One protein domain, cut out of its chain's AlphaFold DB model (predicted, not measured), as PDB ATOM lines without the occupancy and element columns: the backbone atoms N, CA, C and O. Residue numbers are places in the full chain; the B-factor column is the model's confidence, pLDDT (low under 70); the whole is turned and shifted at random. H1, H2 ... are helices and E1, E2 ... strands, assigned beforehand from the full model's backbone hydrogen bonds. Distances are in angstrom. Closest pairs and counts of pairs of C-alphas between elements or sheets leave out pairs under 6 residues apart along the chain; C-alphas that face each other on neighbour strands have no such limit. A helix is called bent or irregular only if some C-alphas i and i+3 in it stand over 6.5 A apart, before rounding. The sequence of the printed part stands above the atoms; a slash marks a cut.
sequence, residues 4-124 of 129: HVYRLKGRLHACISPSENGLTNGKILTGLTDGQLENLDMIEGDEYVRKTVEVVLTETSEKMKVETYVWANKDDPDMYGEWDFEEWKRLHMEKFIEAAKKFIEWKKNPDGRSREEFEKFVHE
ATOM      1  N   HIS A   4      96.993 143.814  20.922       92.31
ATOM      2  CA  HIS A   4      95.839 143.126  20.380       92.31
ATOM      3  C   HIS A   4      96.291 142.079  19.359       92.31
ATOM      4  O   HIS A   4      97.308 142.273  18.684       92.31
ATOM      5  N   VAL A   5      95.546 140.976  19.280       93.44
ATOM      6  CA  VAL A   5      95.792 139.883  18.337       93.44
ATOM      7  C   VAL A   5      94.742 139.956  17.237       93.44
ATOM      8  O   VAL A   5      93.556 139.754  17.495       93.44
ATOM      9  N   TYR A   6      95.187 140.248  16.022       92.44
ATOM     10  CA  TYR A   6      94.335 140.448  14.856       92.44
ATOM     11  C   TYR A   6      94.324 139.203  13.971       92.44
ATOM     12  O   TYR A   6      95.346 138.518  13.838       92.44
ATOM     13  N   ARG A   7      93.193 138.946  13.300       91.00
ATOM     14  CA  ARG A   7      93.192 138.089  12.104       91.00
ATOM     15  C   ARG A   7      93.896 138.840  10.972       91.00
ATOM     16  O   ARG A   7      93.820 140.065  10.883       91.00
ATOM     17  N   LEU A   8      94.546 138.086  10.094       89.50
ATOM     18  CA  LEU A   8      95.109 138.592   8.847       89.50
ATOM     19  C   LEU A   8      94.351 137.972   7.672       89.50
ATOM     20  O   LEU A   8      94.057 136.774   7.676       89.50
ATOM     21  N   LYS A   9      93.975 138.776   6.674       86.44
ATOM     22  CA  LYS A   9      93.262 138.259   5.494       86.44
ATOM     23  C   LYS A   9      94.184 137.336   4.698       86.44
ATOM     24  O   LYS A   9      95.322 137.688   4.418       86.44
ATOM     25  N   GLY A  10      93.685 136.158   4.316       81.75
ATOM     26  CA  GLY A  10      94.468 135.195   3.532       81.75
ATOM     27  C   GLY A  10      95.702 134.672   4.272       81.75
ATOM     28  O   GLY A  10      96.754 134.474   3.665       81.75
ATOM     29  N   ARG A  11      95.611 134.511   5.597       81.62
ATOM     30  CA  ARG A  11      96.675 133.956   6.438       81.62
ATOM     31  C   ARG A  11      96.080 132.958   7.423       81.62
ATOM     32  O   ARG A  11      95.077 133.239   8.068       81.62
ATOM     33  N   LEU A  12      96.756 131.823   7.600       79.56
ATOM     34  CA  LEU A  12      96.380 130.802   8.586       79.56
ATOM     35  C   LEU A  12      96.809 131.145  10.019       79.56
ATOM     36  O   LEU A  12      96.634 130.319  10.912       79.56
ATOM     37  N   HIS A  13      97.418 132.303  10.256       83.06
ATOM     38  CA  HIS A  13      97.944 132.690  11.557       83.06
ATOM     39  C   HIS A  13      97.548 134.129  11.897       83.06
ATOM     40  O   HIS A  13      97.314 134.960  11.018       83.06
ATOM     41  N   ALA A  14      97.442 134.399  13.194       90.62
ATOM     42  CA  ALA A  14      97.146 135.722  13.725       90.62
ATOM     43  C   ALA A  14      98.416 136.556  13.831       90.62
ATOM     44  O   ALA A  14      99.498 135.991  13.960       90.62
ATOM     45  N   CYS A  15      98.262 137.874  13.929       92.62
ATOM     46  CA  CYS A  15      99.365 138.766  14.261       92.62
ATOM     47  C   CYS A  15      99.108 139.522  15.561       92.62
ATOM     48  O   CYS A  15      97.976 139.888  15.877       92.62
ATOM     49  N   ILE A  16     100.167 139.773  16.327       93.50
ATOM     50  CA  ILE A  16     100.116 140.605  17.527       93.50
ATOM     51  C   ILE A  16     100.730 141.967  17.220       93.50
ATOM     52  O   ILE A  16     101.868 142.069  16.761       93.50
ATOM     53  N   SER A  17      99.981 143.028  17.502       92.94
ATOM     54  CA  SER A  17     100.427 144.404  17.288       92.94
ATOM     55  C   SER A  17     100.156 145.258  18.533       92.94
ATOM     56  O   SER A  17      99.205 144.977  19.277       92.94
ATOM     57  N   PRO A  18     100.991 146.277  18.824       91.31
ATOM     58  CA  PRO A  18     100.745 147.186  19.937       91.31
ATOM     59  C   PRO A  18      99.378 147.868  19.810       91.31
ATOM     60  O   PRO A  18      99.005 148.328  18.735       91.31
ATOM     61  N   SER A  19      98.652 147.969  20.920       89.88
ATOM     62  CA  SER A  19      97.350 148.636  20.988       89.88
ATOM     63  C   SER A  19      97.233 149.344  22.332       89.88
ATOM     64  O   SER A  19      97.570 148.749  23.352       89.88
ATOM     65  N   GLU A  20      96.782 150.600  22.347       84.69
ATOM     66  CA  GLU A  20      96.795 151.457  23.547       84.69
ATOM     67  C   GLU A  20      96.053 150.830  24.735       84.69
ATOM     68  O   GLU A  20      96.563 150.827  25.854       84.69
ATOM     69  N   ASN A  21      94.891 150.229  24.470       85.19
ATOM     70  CA  ASN A  21      94.020 149.626  25.483       85.19
ATOM     71  C   ASN A  21      93.891 148.103  25.328       85.19
ATOM     72  O   ASN A  21      93.055 147.478  25.978       85.19
ATOM     73  N   GLY A  22      94.689 147.504  24.441       85.06
ATOM     74  CA  GLY A  22      94.638 146.073  24.171       85.06
ATOM     75  C   GLY A  22      95.246 145.254  25.305       85.06
ATOM     76  O   GLY A  22      96.330 145.568  25.803       85.06
ATOM     77  N   LEU A  23      94.578 144.161  25.668       88.50
ATOM     78  CA  LEU A  23      95.124 143.128  26.538       88.50
ATOM     79  C   LEU A  23      95.134 141.803  25.777       88.50
ATOM     80  O   LEU A  23      94.104 141.352  25.287       88.50
ATOM     81  N   THR A  24      96.303 141.173  25.700       89.75
ATOM     82  CA  THR A  24      96.466 139.855  25.083       89.75
ATOM     83  C   THR A  24      96.793 138.831  26.158       89.75
ATOM     84  O   THR A  24      97.795 138.967  26.858       89.75
ATOM     85  N   ASN A  25      95.965 137.792  26.265       90.31
ATOM     86  CA  ASN A  25      96.271 136.618  27.074       90.31
ATOM     87  C   ASN A  25      96.994 135.581  26.215       90.31
ATOM     88  O   ASN A  25      96.650 135.370  25.055       90.31
ATOM     89  N   GLY A  26      97.984 134.915  26.796       90.31
ATOM     90  CA  GLY A  26      98.788 133.930  26.089       90.31
ATOM     91  C   GLY A  26      99.508 132.994  27.047       90.31
ATOM     92  O   GLY A  26      99.238 132.973  28.247       90.31
ATOM     93  N   LYS A  27     100.436 132.213  26.500       92.38
ATOM     94  CA  LYS A  27     101.306 131.321  27.269       92.38
ATOM     95  C   LYS A  27     102.759 131.700  27.042       92.38
ATOM     96  O   LYS A  27     103.128 132.119  25.950       92.38
ATOM     97  N   ILE A  28     103.573 131.516  28.074       93.25
ATOM     98  CA  ILE A  28     105.019 131.705  28.001       93.25
ATOM     99  C   ILE A  28     105.648 130.334  27.774       93.25
ATOM    100  O   ILE A  28     105.415 129.404  28.547       93.25
ATOM    101  N   LEU A  29     106.436 130.209  26.710       94.06
ATOM    102  CA  LEU A  29     107.270 129.037  26.472       94.06
ATOM    103  C   LEU A  29     108.618 129.256  27.165       94.06
ATOM    104  O   LEU A  29     109.296 130.247  26.904       94.06
ATOM    105  N   THR A  30     108.999 128.351  28.066       93.12
ATOM    106  CA  THR A  30     110.260 128.415  28.820       93.12
ATOM    107  C   THR A  30     111.159 127.228  28.478       93.12
ATOM    108  O   THR A  30     110.691 126.192  28.008       93.12
ATOM    109  N   GLY A  31     112.469 127.382  28.695       93.50
ATOM    110  CA  GLY A  31     113.445 126.313  28.445       93.50
ATOM    111  C   GLY A  31     113.713 126.023  26.964       93.50
ATOM    112  O   GLY A  31     114.157 124.924  26.640       93.50
ATOM    113  N   LEU A  32     113.438 126.982  26.073       93.69
ATOM    114  CA  LEU A  32     113.783 126.872  24.656       93.69
ATOM    115  C   LEU A  32     115.304 126.924  24.475       93.69
ATOM    116  O   LEU A  32     115.976 127.763  25.070       93.69
ATOM    117  N   THR A  33     115.837 126.033  23.642       94.56
ATOM    118  CA  THR A  33     117.237 126.094  23.204       94.56
ATOM    119  C   THR A  33     117.413 127.122  22.090       94.56
ATOM    120  O   THR A  33     116.462 127.425  21.370       94.56
ATOM    121  N   ASP A  34     118.643 127.590  21.874       92.62
ATOM    122  CA  ASP A  34     118.951 128.544  20.796       92.62
ATOM    123  C   ASP A  34     118.506 128.031  19.417       92.62
ATOM    124  O   ASP A  34     117.939 128.778  18.628       92.62
ATOM    125  N   GLY A  35     118.671 126.732  19.145       90.25
ATOM    126  CA  GLY A  35     118.216 126.126  17.888       90.25
ATOM    127  C   GLY A  35     116.690 126.043  17.757       90.25
ATOM    128  O   GLY A  35     116.161 126.097  16.649       90.25
ATOM    129  N   GLN A  36     115.957 125.922  18.870       90.62
ATOM    130  CA  GLN A  36     114.494 126.030  18.857       90.62
ATOM    131  C   GLN A  36     114.052 127.477  18.638       90.62
ATOM    132  O   GLN A  36     113.096 127.697  17.900       90.62
ATOM    133  N   LEU A  37     114.759 128.441  19.233       91.88
ATOM    134  CA  LEU A  37     114.503 129.864  19.036       91.88
ATOM    135  C   LEU A  37     114.746 130.273  17.577       91.88
ATOM    136  O   LEU A  37     113.890 130.904  16.977       91.88
ATOM    137  N   GLU A  38     115.838 129.803  16.970       89.62
ATOM    138  CA  GLU A  38     116.135 130.022  15.551       89.62
ATOM    139  C   GLU A  38     115.054 129.414  14.641       89.62
ATOM    140  O   GLU A  38     114.687 129.994  13.626       89.62
ATOM    141  N   ASN A  39     114.499 128.246  14.988       87.81
ATOM    142  CA  ASN A  39     113.381 127.686  14.224       87.81
ATOM    143  C   ASN A  39     112.134 128.575  14.289       87.81
ATOM    144  O   ASN A  39     111.434 128.678  13.287       87.81
ATOM    145  N   LEU A  40     111.864 129.202  15.439       89.94
ATOM    146  CA  LEU A  40     110.774 130.167  15.572       89.94
ATOM    147  C   LEU A  40     111.062 131.423  14.743       89.94
ATOM    148  O   LEU A  40     110.222 131.784  13.930       89.94
ATOM    149  N   ASP A  41     112.261 132.007  14.854       89.25
ATOM    150  CA  ASP A  41     112.663 133.184  14.067       89.25
ATOM    151  C   ASP A  41     112.455 132.956  12.562       89.25
ATOM    152  O   ASP A  41     111.980 133.832  11.847       89.25
ATOM    153  N   MET A  42     112.773 131.759  12.068       84.00
ATOM    154  CA  MET A  42     112.594 131.439  10.655       84.00
ATOM    155  C   MET A  42     111.135 131.194  10.242       84.00
ATOM    156  O   MET A  42     110.806 131.460   9.091       84.00
ATOM    157  N   ILE A  43     110.298 130.623  11.120       83.75
ATOM    158  CA  ILE A  43     108.869 130.394  10.828       83.75
ATOM    159  C   ILE A  43     108.125 131.729  10.793       83.75
ATOM    160  O   ILE A  43     107.315 131.947   9.899       83.75
ATOM    161  N   GLU A  44     108.406 132.596  11.763       87.88
ATOM    162  CA  GLU A  44     107.821 133.936  11.869       87.88
ATOM    163  C   GLU A  44     108.370 134.857  10.765       87.88
ATOM    164  O   GLU A  44     107.678 135.735  10.250       87.88
ATOM    165  N   GLY A  45     109.614 134.620  10.351       85.94
ATOM    166  CA  GLY A  45     110.210 135.276   9.205       85.94
ATOM    167  C   GLY A  45     110.370 136.785   9.394       85.94
ATOM    168  O   GLY A  45     110.648 137.278  10.483       85.94
ATOM    169  N   ASP A  46     110.207 137.524   8.299       87.44
ATOM    170  CA  ASP A  46     110.466 138.968   8.231       87.44
ATOM    171  C   ASP A  46     109.170 139.757   8.492       87.44
ATOM    172  O   ASP A  46     109.193 140.974   8.679       87.44
ATOM    173  N   GLU A  47     108.034 139.050   8.518       88.69
ATOM    174  CA  GLU A  47     106.715 139.590   8.833       88.69
ATOM    175  C   GLU A  47     106.606 139.964  10.327       88.69
ATOM    176  O   GLU A  47     105.841 140.861  10.699       88.69
ATOM    177  N   TYR A  48     107.427 139.348  11.184       92.88
ATOM    178  CA  TYR A  48     107.499 139.649  12.610       92.88
ATOM    179  C   TYR A  48     108.884 140.116  13.048       92.88
ATOM    180  O   TYR A  48     109.923 139.721  12.534       92.88
ATOM    181  N   VAL A  49     108.897 140.938  14.095       93.38
ATOM    182  CA  VAL A  49     110.111 141.394  14.770       93.38
ATOM    183  C   VAL A  49     110.095 140.890  16.203       93.38
ATOM    184  O   VAL A  49     109.183 141.218  16.973       93.38
ATOM    185  N   ARG A  50     111.133 140.143  16.595       94.50
ATOM    186  CA  ARG A  50     111.304 139.710  17.984       94.50
ATOM    187  C   ARG A  50     111.560 140.915  18.889       94.50
ATOM    188  O   ARG A  50     112.434 141.742  18.625       94.50
ATOM    189  N   LYS A  51     110.778 141.039  19.960       94.38
ATOM    190  CA  LYS A  51     110.863 142.138  20.930       94.38
ATOM    191  C   LYS A  51     110.772 141.624  22.351       94.38
ATOM    192  O   LYS A  51     109.947 140.773  22.666       94.38
ATOM    193  N   THR A  52     111.565 142.224  23.232       95.94
ATOM    194  CA  THR A  52     111.399 142.050  24.673       95.94
ATOM    195  C   THR A  52     110.208 142.871  25.160       95.94
ATOM    196  O   THR A  52     110.163 144.089  24.976       95.94
ATOM    197  N   VAL A  53     109.257 142.215  25.815       94.25
ATOM    198  CA  VAL A  53     108.054 142.818  26.392       94.25
ATOM    199  C   VAL A  53     107.932 142.464  27.872       94.25
ATOM    200  O   VAL A  53     108.445 141.445  28.326       94.25
ATOM    201  N   GLU A  54     107.247 143.312  28.638       94.94
ATOM    202  CA  GLU A  54     106.836 142.993  30.011       94.94
ATOM    203  C   GLU A  54     105.425 142.397  29.996       94.94
ATOM    204  O   GLU A  54     104.495 143.024  29.470       94.94
ATOM    205  N   VAL A  55     105.275 141.216  30.594       94.75
ATOM    206  CA  VAL A  55     104.006 140.502  30.788       94.75
ATOM    207  C   VAL A  55     103.713 140.337  32.276       94.75
ATOM    208  O   VAL A  55     104.618 140.431  33.105       94.75
ATOM    209  N   VAL A  56     102.447 140.097  32.609       94.75
ATOM    210  CA  VAL A  56     102.003 139.803  33.976       94.75
ATOM    211  C   VAL A  56     101.586 138.338  34.038       94.75
ATOM    212  O   VAL A  56     100.760 137.902  33.239       94.75
ATOM    213  N   LEU A  57     102.163 137.578  34.968       93.94
ATOM    214  CA  LEU A  57     101.787 136.186  35.198       93.94
ATOM    215  C   LEU A  57     100.398 136.129  35.830       93.94
ATOM    216  O   LEU A  57     100.155 136.736  36.869       93.94
ATOM    217  N   THR A  58      99.491 135.368  35.228       91.25
ATOM    218  CA  THR A  58      98.102 135.265  35.698       91.25
ATOM    219  C   THR A  58      97.981 134.622  37.078       91.25
ATOM    220  O   THR A  58      97.047 134.928  37.809       91.25
ATOM    221  N   GLU A  59      98.914 133.742  37.446       89.31
ATOM    222  CA  GLU A  59      98.879 132.999  38.713       89.31
ATOM    223  C   GLU A  59      99.431 133.812  39.889       89.31
ATOM    224  O   GLU A  59      98.861 133.794  40.978       89.31
ATOM    225  N   THR A  60     100.533 134.535  39.675       93.62
ATOM    226  CA  THR A  60     101.269 135.231  40.745       93.62
ATOM    227  C   THR A  60     101.110 136.749  40.704       93.62
ATOM    228  O   THR A  60     101.501 137.431  41.645       93.62
ATOM    229  N   SER A  61     100.531 137.302  39.630       93.31
ATOM    230  CA  SER A  61     100.507 138.746  39.329       93.31
ATOM    231  C   SER A  61     101.895 139.393  39.220       93.31
ATOM    232  O   SER A  61     102.019 140.620  39.218       93.31
ATOM    233  N   GLU A  62     102.953 138.590  39.104       94.94
ATOM    234  CA  GLU A  62     104.316 139.083  38.953       94.94
ATOM    235  C   GLU A  62     104.582 139.555  37.527       94.94
ATOM    236  O   GLU A  62     104.073 139.004  36.548       94.94
ATOM    237  N   LYS A  63     105.426 140.578  37.413       95.00
ATOM    238  CA  LYS A  63     105.895 141.098  36.132       95.00
ATOM    239  C   LYS A  63     107.138 140.343  35.686       95.00
ATOM    240  O   LYS A  63     108.093 140.216  36.449       95.00
ATOM    241  N   MET A  64     107.157 139.914  34.431       94.69
ATOM    242  CA  MET A  64     108.285 139.208  33.828       94.69
ATOM    243  C   MET A  64     108.621 139.811  32.465       94.69
ATOM    244  O   MET A  64     107.729 140.180  31.701       94.69
ATOM    245  N   LYS A  65     109.916 139.899  32.149       96.12
ATOM    246  CA  LYS A  65     110.380 140.228  30.798       96.12
ATOM    247  C   LYS A  65     110.513 138.948  29.985       96.12
ATOM    248  O   LYS A  65     111.198 138.026  30.415       96.12
ATOM    249  N   VAL A  66     109.880 138.922  28.821       95.50
ATOM    250  CA  VAL A  66     109.911 137.800  27.874       95.50
ATOM    251  C   VAL A  66     110.120 138.326  26.462       95.50
ATOM    252  O   VAL A  66     109.913 139.513  26.206       95.50
ATOM    253  N   GLU A  67     110.525 137.463  25.539       95.69
ATOM    254  CA  GLU A  67     110.543 137.785  24.113       95.69
ATOM    255  C   GLU A  67     109.244 137.326  23.443       95.69
ATOM    256  O   GLU A  67     108.665 136.303  23.802       95.69
ATOM    257  N   THR A  68     108.776 138.105  22.473       95.31
ATOM    258  CA  THR A  68     107.621 137.775  21.635       95.31
ATOM    259  C   THR A  68     107.830 138.304  20.219       95.31
ATOM    260  O   THR A  68     108.644 139.208  20.010       95.31
ATOM    261  N   TYR A  69     107.100 137.759  19.254       94.75
ATOM    262  CA  TYR A  69     107.141 138.157  17.850       94.75
ATOM    263  C   TYR A  69     106.036 139.170  17.597       94.75
ATOM    264  O   TYR A  69     104.868 138.851  17.760       94.75
ATOM    265  N   VAL A  70     106.390 140.409  17.252       94.44
ATOM    266  CA  VAL A  70     105.429 141.497  17.016       94.44
ATOM    267  C   VAL A  70     105.362 141.796  15.530       94.44
ATOM    268  O   VAL A  70     106.411 141.956  14.911       94.44
ATOM    269  N   TRP A  71     104.152 141.927  14.989       94.75
ATOM    270  CA  TRP A  71     103.934 142.233  13.575       94.75
ATOM    271  C   TRP A  71     104.736 143.467  13.149       94.75
ATOM    272  O   TRP A  71     104.714 144.507  13.824       94.75
ATOM    273  N   ALA A  72     105.488 143.336  12.058       92.19
ATOM    274  CA  ALA A  72     106.402 144.369  11.591       92.19
ATOM    275  C   ALA A  72     105.647 145.576  11.010       92.19
ATOM    276  O   ALA A  72     106.037 146.723  11.253       92.19
ATOM    277  N   ASN A  73     104.546 145.327  10.292       92.25
ATOM    278  CA  ASN A  73     103.763 146.348   9.601       92.25
ATOM    279  C   ASN A  73     102.532 146.783  10.412       92.25
ATOM    280  O   ASN A  73     101.456 146.213  10.293       92.25
ATOM    281  N   LYS A  74     102.656 147.823  11.237       86.69
ATOM    282  CA  LYS A  74     101.543 148.271  12.099       86.69
ATOM    283  C   LYS A  74     100.328 148.824  11.348       86.69
ATOM    284  O   LYS A  74      99.246 148.828  11.924       86.69
ATOM    285  N   ASP A  75     100.522 149.293  10.119       88.81
ATOM    286  CA  ASP A  75      99.493 149.943   9.299       88.81
ATOM    287  C   ASP A  75      98.944 148.989   8.224       88.81
ATOM    288  O   ASP A  75      98.452 149.417   7.179       88.81
ATOM    289  N   ASP A  76      99.071 147.681   8.455       90.88
ATOM    290  CA  ASP A  76      98.672 146.652   7.508       90.88
ATOM    291  C   ASP A  76      97.141 146.641   7.288       90.88
ATOM    292  O   ASP A  76      96.384 146.393   8.233       90.88
ATOM    293  N   PRO A  77      96.652 146.886   6.055       90.31
ATOM    294  CA  PRO A  77      95.219 146.913   5.750       90.31
ATOM    295  C   PRO A  77      94.548 145.527   5.807       90.31
ATOM    296  O   PRO A  77      93.310 145.426   5.772       90.31
ATOM    297  N   ASP A  78      95.344 144.460   5.869       90.56
ATOM    298  CA  ASP A  78      94.874 143.091   6.006       90.56
ATOM    299  C   ASP A  78      94.739 142.661   7.464       90.56
ATOM    300  O   ASP A  78      94.128 141.621   7.709       90.56
ATOM    301  N   MET A  79      95.201 143.463   8.430       91.19
ATOM    302  CA  MET A  79      94.855 143.293   9.843       91.19
ATOM    303  C   MET A  79      93.396 143.671  10.077       91.19
ATOM    304  O   MET A  79      92.980 144.810   9.856       91.19
ATOM    305  N   TYR A  80      92.594 142.720  10.550       86.31
ATOM    306  CA  TYR A  80      91.176 142.956  10.794       86.31
ATOM    307  C   TYR A  80      90.623 142.079  11.912       86.31
ATOM    308  O   TYR A  80      91.027 140.932  12.093       86.31
ATOM    309  N   GLY A  81      89.631 142.620  12.621       83.50
ATOM    310  CA  GLY A  81      88.859 141.887  13.621       83.50
ATOM    311  C   GLY A  81      89.681 141.328  14.783       83.50
ATOM    312  O   GLY A  81      90.877 141.581  14.915       83.50
ATOM    313  N   GLU A  82      89.003 140.551  15.623       86.94
ATOM    314  CA  GLU A  82      89.625 139.843  16.738       86.94
ATOM    315  C   GLU A  82      89.968 138.405  16.340       86.94
ATOM    316  O   GLU A  82      89.219 137.714  15.633       86.94
ATOM    317  N   TRP A  83      91.113 137.931  16.815       88.88
ATOM    318  CA  TRP A  83      91.477 136.526  16.714       88.88
ATOM    319  C   TRP A  83      90.716 135.665  17.725       88.88
ATOM    320  O   TRP A  83      90.747 135.946  18.922       88.88
ATOM    321  N   ASP A  84      90.111 134.570  17.259       88.38
ATOM    322  CA  ASP A  84      89.552 133.530  18.131       88.38
ATOM    323  C   ASP A  84      90.442 132.284  18.063       88.38
ATOM    324  O   ASP A  84      90.506 131.582  17.050       88.38
ATOM    325  N   PHE A  85      91.146 132.018  19.163       86.75
ATOM    326  CA  PHE A  85      92.053 130.882  19.257       86.75
ATOM    327  C   PHE A  85      91.329 129.532  19.214       86.75
ATOM    328  O   PHE A  85      91.871 128.593  18.639       86.75
ATOM    329  N   GLU A  86      90.136 129.402  19.794       90.12
ATOM    330  CA  GLU A  86      89.415 128.123  19.826       90.12
ATOM    331  C   GLU A  86      88.792 127.805  18.463       90.12
ATOM    332  O   GLU A  86      88.839 126.658  18.007       90.12
ATOM    333  N   GLU A  87      88.283 128.822  17.765       89.25
ATOM    334  CA  GLU A  87      87.863 128.694  16.368       89.25
ATOM    335  C   GLU A  87      89.042 128.267  15.488       89.25
ATOM    336  O   GLU A  87      88.955 127.257  14.781       89.25
ATOM    337  N   TRP A  88      90.171 128.976  15.589       89.12
ATOM    338  CA  TRP A  88      91.369 128.649  14.825       89.12
ATOM    339  C   TRP A  88      91.883 127.245  15.117       89.12
ATOM    340  O   TRP A  88      92.222 126.487  14.205       89.12
ATOM    341  N   LYS A  89      91.911 126.871  16.397       88.31
ATOM    342  CA  LYS A  89      92.387 125.567  16.840       88.31
ATOM    343  C   LYS A  89      91.589 124.435  16.202       88.31
ATOM    344  O   LYS A  89      92.161 123.413  15.832       88.31
ATOM    345  N   ARG A  90      90.276 124.623  16.062       90.12
ATOM    346  CA  ARG A  90      89.378 123.657  15.425       90.12
ATOM    347  C   ARG A  90      89.540 123.614  13.904       90.12
ATOM    348  O   ARG A  90      89.426 122.537  13.336       90.12
ATOM    349  N   LEU A  91      89.738 124.762  13.254       86.81
ATOM    350  CA  LEU A  91      89.665 124.874  11.791       86.81
ATOM    351  C   LEU A  91      91.023 124.762  11.079       86.81
ATOM    352  O   LEU A  91      91.091 124.193   9.993       86.81
ATOM    353  N   HIS A  92      92.100 125.279  11.673       85.12
ATOM    354  CA  HIS A  92      93.361 125.524  10.958       85.12
ATOM    355  C   HIS A  92      94.607 124.937  11.645       85.12
ATOM    356  O   HIS A  92      95.650 124.816  10.997       85.12
ATOM    357  N   MET A  93      94.529 124.528  12.920       87.50
ATOM    358  CA  MET A  93      95.697 124.046  13.681       87.50
ATOM    359  C   MET A  93      96.406 122.860  13.021       87.50
ATOM    360  O   MET A  93      97.634 122.840  12.970       87.50
ATOM    361  N   GLU A  94      95.666 121.868  12.521       87.88
ATOM    362  CA  GLU A  94      96.277 120.678  11.911       87.88
ATOM    363  C   GLU A  94      97.102 121.046  10.674       87.88
ATOM    364  O   GLU A  94      98.263 120.642  10.565       87.88
ATOM    365  N   LYS A  95      96.546 121.894   9.800       85.81
ATOM    366  CA  LYS A  95      97.228 122.396   8.601       85.81
ATOM    367  C   LYS A  95      98.461 123.225   8.965       85.81
ATOM    368  O   LYS A  95      99.516 123.054   8.357       85.81
ATOM    369  N   PHE A  96      98.354 124.077   9.986       84.62
ATOM    370  CA  PHE A  96      99.480 124.870  10.476       84.62
ATOM    371  C   PHE A  96     100.621 123.983  11.002       84.62
ATOM    372  O   PHE A  96     101.781 124.178  10.640       84.62
ATOM    373  N   ILE A  97     100.303 122.960  11.805       85.50
ATOM    374  CA  ILE A  97     101.296 122.007  12.322       85.50
ATOM    375  C   ILE A  97     101.953 121.224  11.179       85.50
ATOM    376  O   ILE A  97     103.161 120.982  11.216       85.50
ATOM    377  N   GLU A  98     101.183 120.808  10.174       87.31
ATOM    378  CA  GLU A  98     101.717 120.113   9.002       87.31
ATOM    379  C   GLU A  98     102.697 120.995   8.218       87.31
ATOM    380  O   GLU A  98     103.797 120.542   7.889       87.31
ATOM    381  N   ALA A  99     102.338 122.258   7.972       83.44
ATOM    382  CA  ALA A  99     103.219 123.220   7.322       83.44
ATOM    383  C   ALA A  99     104.515 123.402   8.131       83.44
ATOM    384  O   ALA A  99     105.605 123.197   7.597       83.44
ATOM    385  N   ALA A 100     104.420 123.672   9.436       83.06
ATOM    386  CA  ALA A 100     105.589 123.855  10.298       83.06
ATOM    387  C   ALA A 100     106.524 122.628  10.306       83.06
ATOM    388  O   ALA A 100     107.746 122.772  10.258       83.06
ATOM    389  N   LYS A 101     105.973 121.405  10.307       84.75
ATOM    390  CA  LYS A 101     106.774 120.171  10.199       84.75
ATOM    391  C   LYS A 101     107.524 120.093   8.872       84.75
ATOM    392  O   LYS A 101     108.730 119.855   8.885       84.75
ATOM    393  N   LYS A 102     106.834 120.346   7.754       82.94
ATOM    394  CA  LYS A 102     107.443 120.383   6.414       82.94
ATOM    395  C   LYS A 102     108.576 121.408   6.343       82.94
ATOM    396  O   LYS A 102     109.610 121.124   5.746       82.94
ATOM    397  N   PHE A 103     108.427 122.553   7.009       80.56
ATOM    398  CA  PHE A 103     109.483 123.564   7.080       80.56
ATOM    399  C   PHE A 103     110.728 123.078   7.808       80.56
ATOM    400  O   PHE A 103     111.848 123.251   7.335       80.56
ATOM    401  N   ILE A 104     110.538 122.459   8.976       81.31
ATOM    402  CA  ILE A 104     111.643 121.963   9.800       81.31
ATOM    403  C   ILE A 104     112.381 120.835   9.070       81.31
ATOM    404  O   ILE A 104     113.604 120.734   9.167       81.31
ATOM    405  N   GLU A 105     111.661 119.983   8.338       82.69
ATOM    406  CA  GLU A 105     112.262 118.957   7.483       82.69
ATOM    407  C   GLU A 105     113.061 119.571   6.331       82.69
ATOM    408  O   GLU A 105     114.216 119.192   6.131       82.69
ATOM    409  N   TRP A 106     112.501 120.570   5.644       80.62
ATOM    410  CA  TRP A 106     113.204 121.322   4.603       80.62
ATOM    411  C   TRP A 106     114.472 122.007   5.139       80.62
ATOM    412  O   TRP A 106     115.526 121.886   4.522       80.62
ATOM    413  N   LYS A 107     114.433 122.616   6.337       76.44
ATOM    414  CA  LYS A 107     115.624 123.201   6.990       76.44
ATOM    415  C   LYS A 107     116.752 122.174   7.136       76.44
ATOM    416  O   LYS A 107     117.922 122.506   6.965       76.44
ATOM    417  N   LYS A 108     116.419 120.926   7.485       79.88
ATOM    418  CA  LYS A 108     117.412 119.859   7.695       79.88
ATOM    419  C   LYS A 108     118.048 119.376   6.395       79.88
ATOM    420  O   LYS A 108     119.191 118.931   6.431       79.88
ATOM    421  N   ASN A 109     117.318 119.418   5.282       76.12
ATOM    422  CA  ASN A 109     117.816 118.997   3.978       76.12
ATOM    423  C   ASN A 109     117.208 119.863   2.862       76.12
ATOM    424  O   ASN A 109     116.210 119.456   2.259       76.12
ATOM    425  N   PRO A 110     117.781 121.053   2.598       70.50
ATOM    426  CA  PRO A 110     117.244 121.978   1.609       70.50
ATOM    427  C   PRO A 110     117.262 121.336   0.217       70.50
ATOM    428  O   PRO A 110     118.322 121.031  -0.325       70.50
ATOM    429  N   ASP A 111     116.088 121.134  -0.377       68.25
ATOM    430  CA  ASP A 111     115.903 120.490  -1.688       68.25
ATOM    431  C   ASP A 111     115.998 121.477  -2.869       68.25
ATOM    432  O   ASP A 111     115.657 121.142  -4.003       68.25
ATOM    433  N   GLY A 112     116.468 122.701  -2.609       66.62
ATOM    434  CA  GLY A 112     116.544 123.792  -3.581       66.62
ATOM    435  C   GLY A 112     115.279 124.650  -3.675       66.62
ATOM    436  O   GLY A 112     115.305 125.648  -4.395       66.62
ATOM    437  N   ARG A 113     114.202 124.318  -2.944       68.00
ATOM    438  CA  ARG A 113     113.027 125.196  -2.817       68.00
ATOM    439  C   ARG A 113     113.349 126.444  -2.008       68.00
ATOM    440  O   ARG A 113     114.111 126.383  -1.044       68.00
ATOM    441  N   SER A 114     112.768 127.568  -2.409       69.19
ATOM    442  CA  SER A 114     112.948 128.866  -1.756       69.19
ATOM    443  C   SER A 114     111.986 129.043  -0.577       69.19
ATOM    444  O   SER A 114     110.931 128.411  -0.507       69.19
ATOM    445  N   ARG A 115     112.320 129.956   0.339       68.88
ATOM    446  CA  ARG A 115     111.435 130.343   1.449       68.88
ATOM    447  C   ARG A 115     110.071 130.851   0.962       68.88
ATOM    448  O   ARG A 115     109.057 130.515   1.562       68.88
ATOM    449  N   GLU A 116     110.034 131.571  -0.157       71.06
ATOM    450  CA  GLU A 116     108.804 132.093  -0.774       71.06
ATOM    451  C   GLU A 116     107.823 130.974  -1.169       71.06
ATOM    452  O   GLU A 116     106.604 131.136  -1.122       71.06
ATOM    453  N   GLU A 117     108.339 129.805  -1.562       68.94
ATOM    454  CA  GLU A 117     107.502 128.636  -1.849       68.94
ATOM    455  C   GLU A 117     106.918 128.036  -0.574       68.94
ATOM    456  O   GLU A 117     105.815 127.495  -0.610       68.94
ATOM    457  N   PHE A 118     107.626 128.158   0.550       67.00
ATOM    458  CA  PHE A 118     107.127 127.729   1.844       67.00
ATOM    459  C   PHE A 118     106.050 128.672   2.399       67.00
ATOM    460  O   PHE A 118     105.011 128.208   2.867       67.00
ATOM    461  N   GLU A 119     106.255 129.984   2.282       68.19
ATOM    462  CA  GLU A 119     105.293 131.017   2.690       68.19
ATOM    463  C   GLU A 119     103.909 130.777   2.059       68.19
ATOM    464  O   GLU A 119     102.886 130.814   2.747       68.19
ATOM    465  N   LYS A 120     103.857 130.357   0.787       71.06
ATOM    466  CA  LYS A 120     102.603 129.965   0.113       71.06
ATOM    467  C   LYS A 120     101.816 128.870   0.846       71.06
ATOM    468  O   LYS A 120     100.590 128.938   0.873       71.06
ATOM    469  N   PHE A 121     102.473 127.896   1.485       66.38
ATOM    470  CA  PHE A 121     101.776 126.837   2.233       66.38
ATOM    471  C   PHE A 121     101.069 127.360   3.490       66.38
ATOM    472  O   PHE A 121     100.048 126.799   3.893       66.38
ATOM    473  N   VAL A 122     101.604 128.418   4.108       63.31
ATOM    474  CA  VAL A 122     101.055 129.048   5.323       63.31
ATOM    475  C   VAL A 122     100.030 130.142   4.974       63.31
ATOM    476  O   VAL A 122      99.148 130.456   5.777       63.31
ATOM    477  N   HIS A 123     100.110 130.705   3.767       64.31
ATOM    478  CA  HIS A 123      99.199 131.735   3.265       64.31
ATOM    479  C   HIS A 123      97.914 131.185   2.626       64.31
ATOM    480  O   HIS A 123      96.947 131.923   2.467       64.31
ATOM    481  N   GLU A 124      97.843 129.900   2.281       57.53
ATOM    482  CA  GLU A 124      96.591 129.320   1.790       57.53
ATOM    483  C   GLU A 124      95.625 129.031   2.944       57.53
ATOM    484  O   GLU A 124      95.510 127.897   3.413       57.53
TER     485      GLU A 124
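This is residues 4 to 124 of the 129 residues of the protein "GGACT domain-containing protein" of Brassica oleracea var. oleracea (UniProt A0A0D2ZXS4). Two antiparallel strand hairpins, the short E1-E2 and the long, bent E3-E4, meet where E2 passes close to E4, and a helical hairpin of H3 and H4 forms the opposite end of the domain, with the last turns of H1 between E3-E4 and H3. The longest axis runs from the tip of E3-E4 to the link between H3 and H4, while H2 lies off to one side and residues 31 to 38 and 108 to 113 stick out. The printed part has 121 residues, with four named helices and four named strands in the order E1, E2, H1, E3, E4, H2, H3, H4, in two antiparallel two-stranded sheets; the class is mixed, helices and strands. The whole is compact, with a radius of gyration of the C-alphas of 15.4 A and spans of 47 by 34 by 28 A.

E1, residues 4 to 8, and E2, residues 15 to 18, form a hairpin, antiparallel at 141 degrees, with N 6 and O 15 within hydrogen-bond range at 2.8 A. H1, residues 34 to 44, precedes the hairpin of E3, residues 48 to 56, and E4, residues 63 to 71, antiparallel at 153 degrees, with N 49 and O 70 at 2.8 A and N 64 and O 55 at 2.9 A. E3 bends by 64 degrees at residue 52 and E4 by 62 degrees at residue 67. The closest C-alphas of E2 and E4, those of Ile 16 and Val 70, are 5.4 A apart. Residues 79 to 80 pair antiparallel with residues 7 to 8 of E1. H2, residues 85 to 91, and H3, residues 93 to 108, meet only through their link. H3, with its residues 100 to 104, only just touches H1, with 3 pairs of C-alphas within 8 A, the closest being Ile 43 and Ala 100 at 7.3 A; they run opposite ways at a steep tilt of 59 degrees. H4, residues 115 to 123, forms a helical hairpin with H3, touching its residues 96 to 103, at a shallow tilt of 10 degrees, opposite ways; the closest C-alphas, of Ala 99 and Phe 121, are 6.4 A apart. H1 and H4 are near each other, and H2 is apart from H1 and H4. Every O i to N i+4 pair is within hydrogen-bond range in H1, H2 and H3, and 3 of 5 are in H4.

E1 begins at C-alpha 4, (95.839, 143.126, 20.380). H1 measures 15.3 A, E3 22.1 A, E4 22.7 A and H3 22.9 A from first to last C-alpha. H4 ends at C-alpha 123, (99.199, 131.735, 3.265).

The two C-alphas farthest apart, those of Thr 60 and Gly 112, are 48.3 A apart. The printed part has no cut. The links from E2 to H1 and from E4 to H2 are long. Confidence is under 70 at residues 111 to 115, 117 to 119 and 121 to 124.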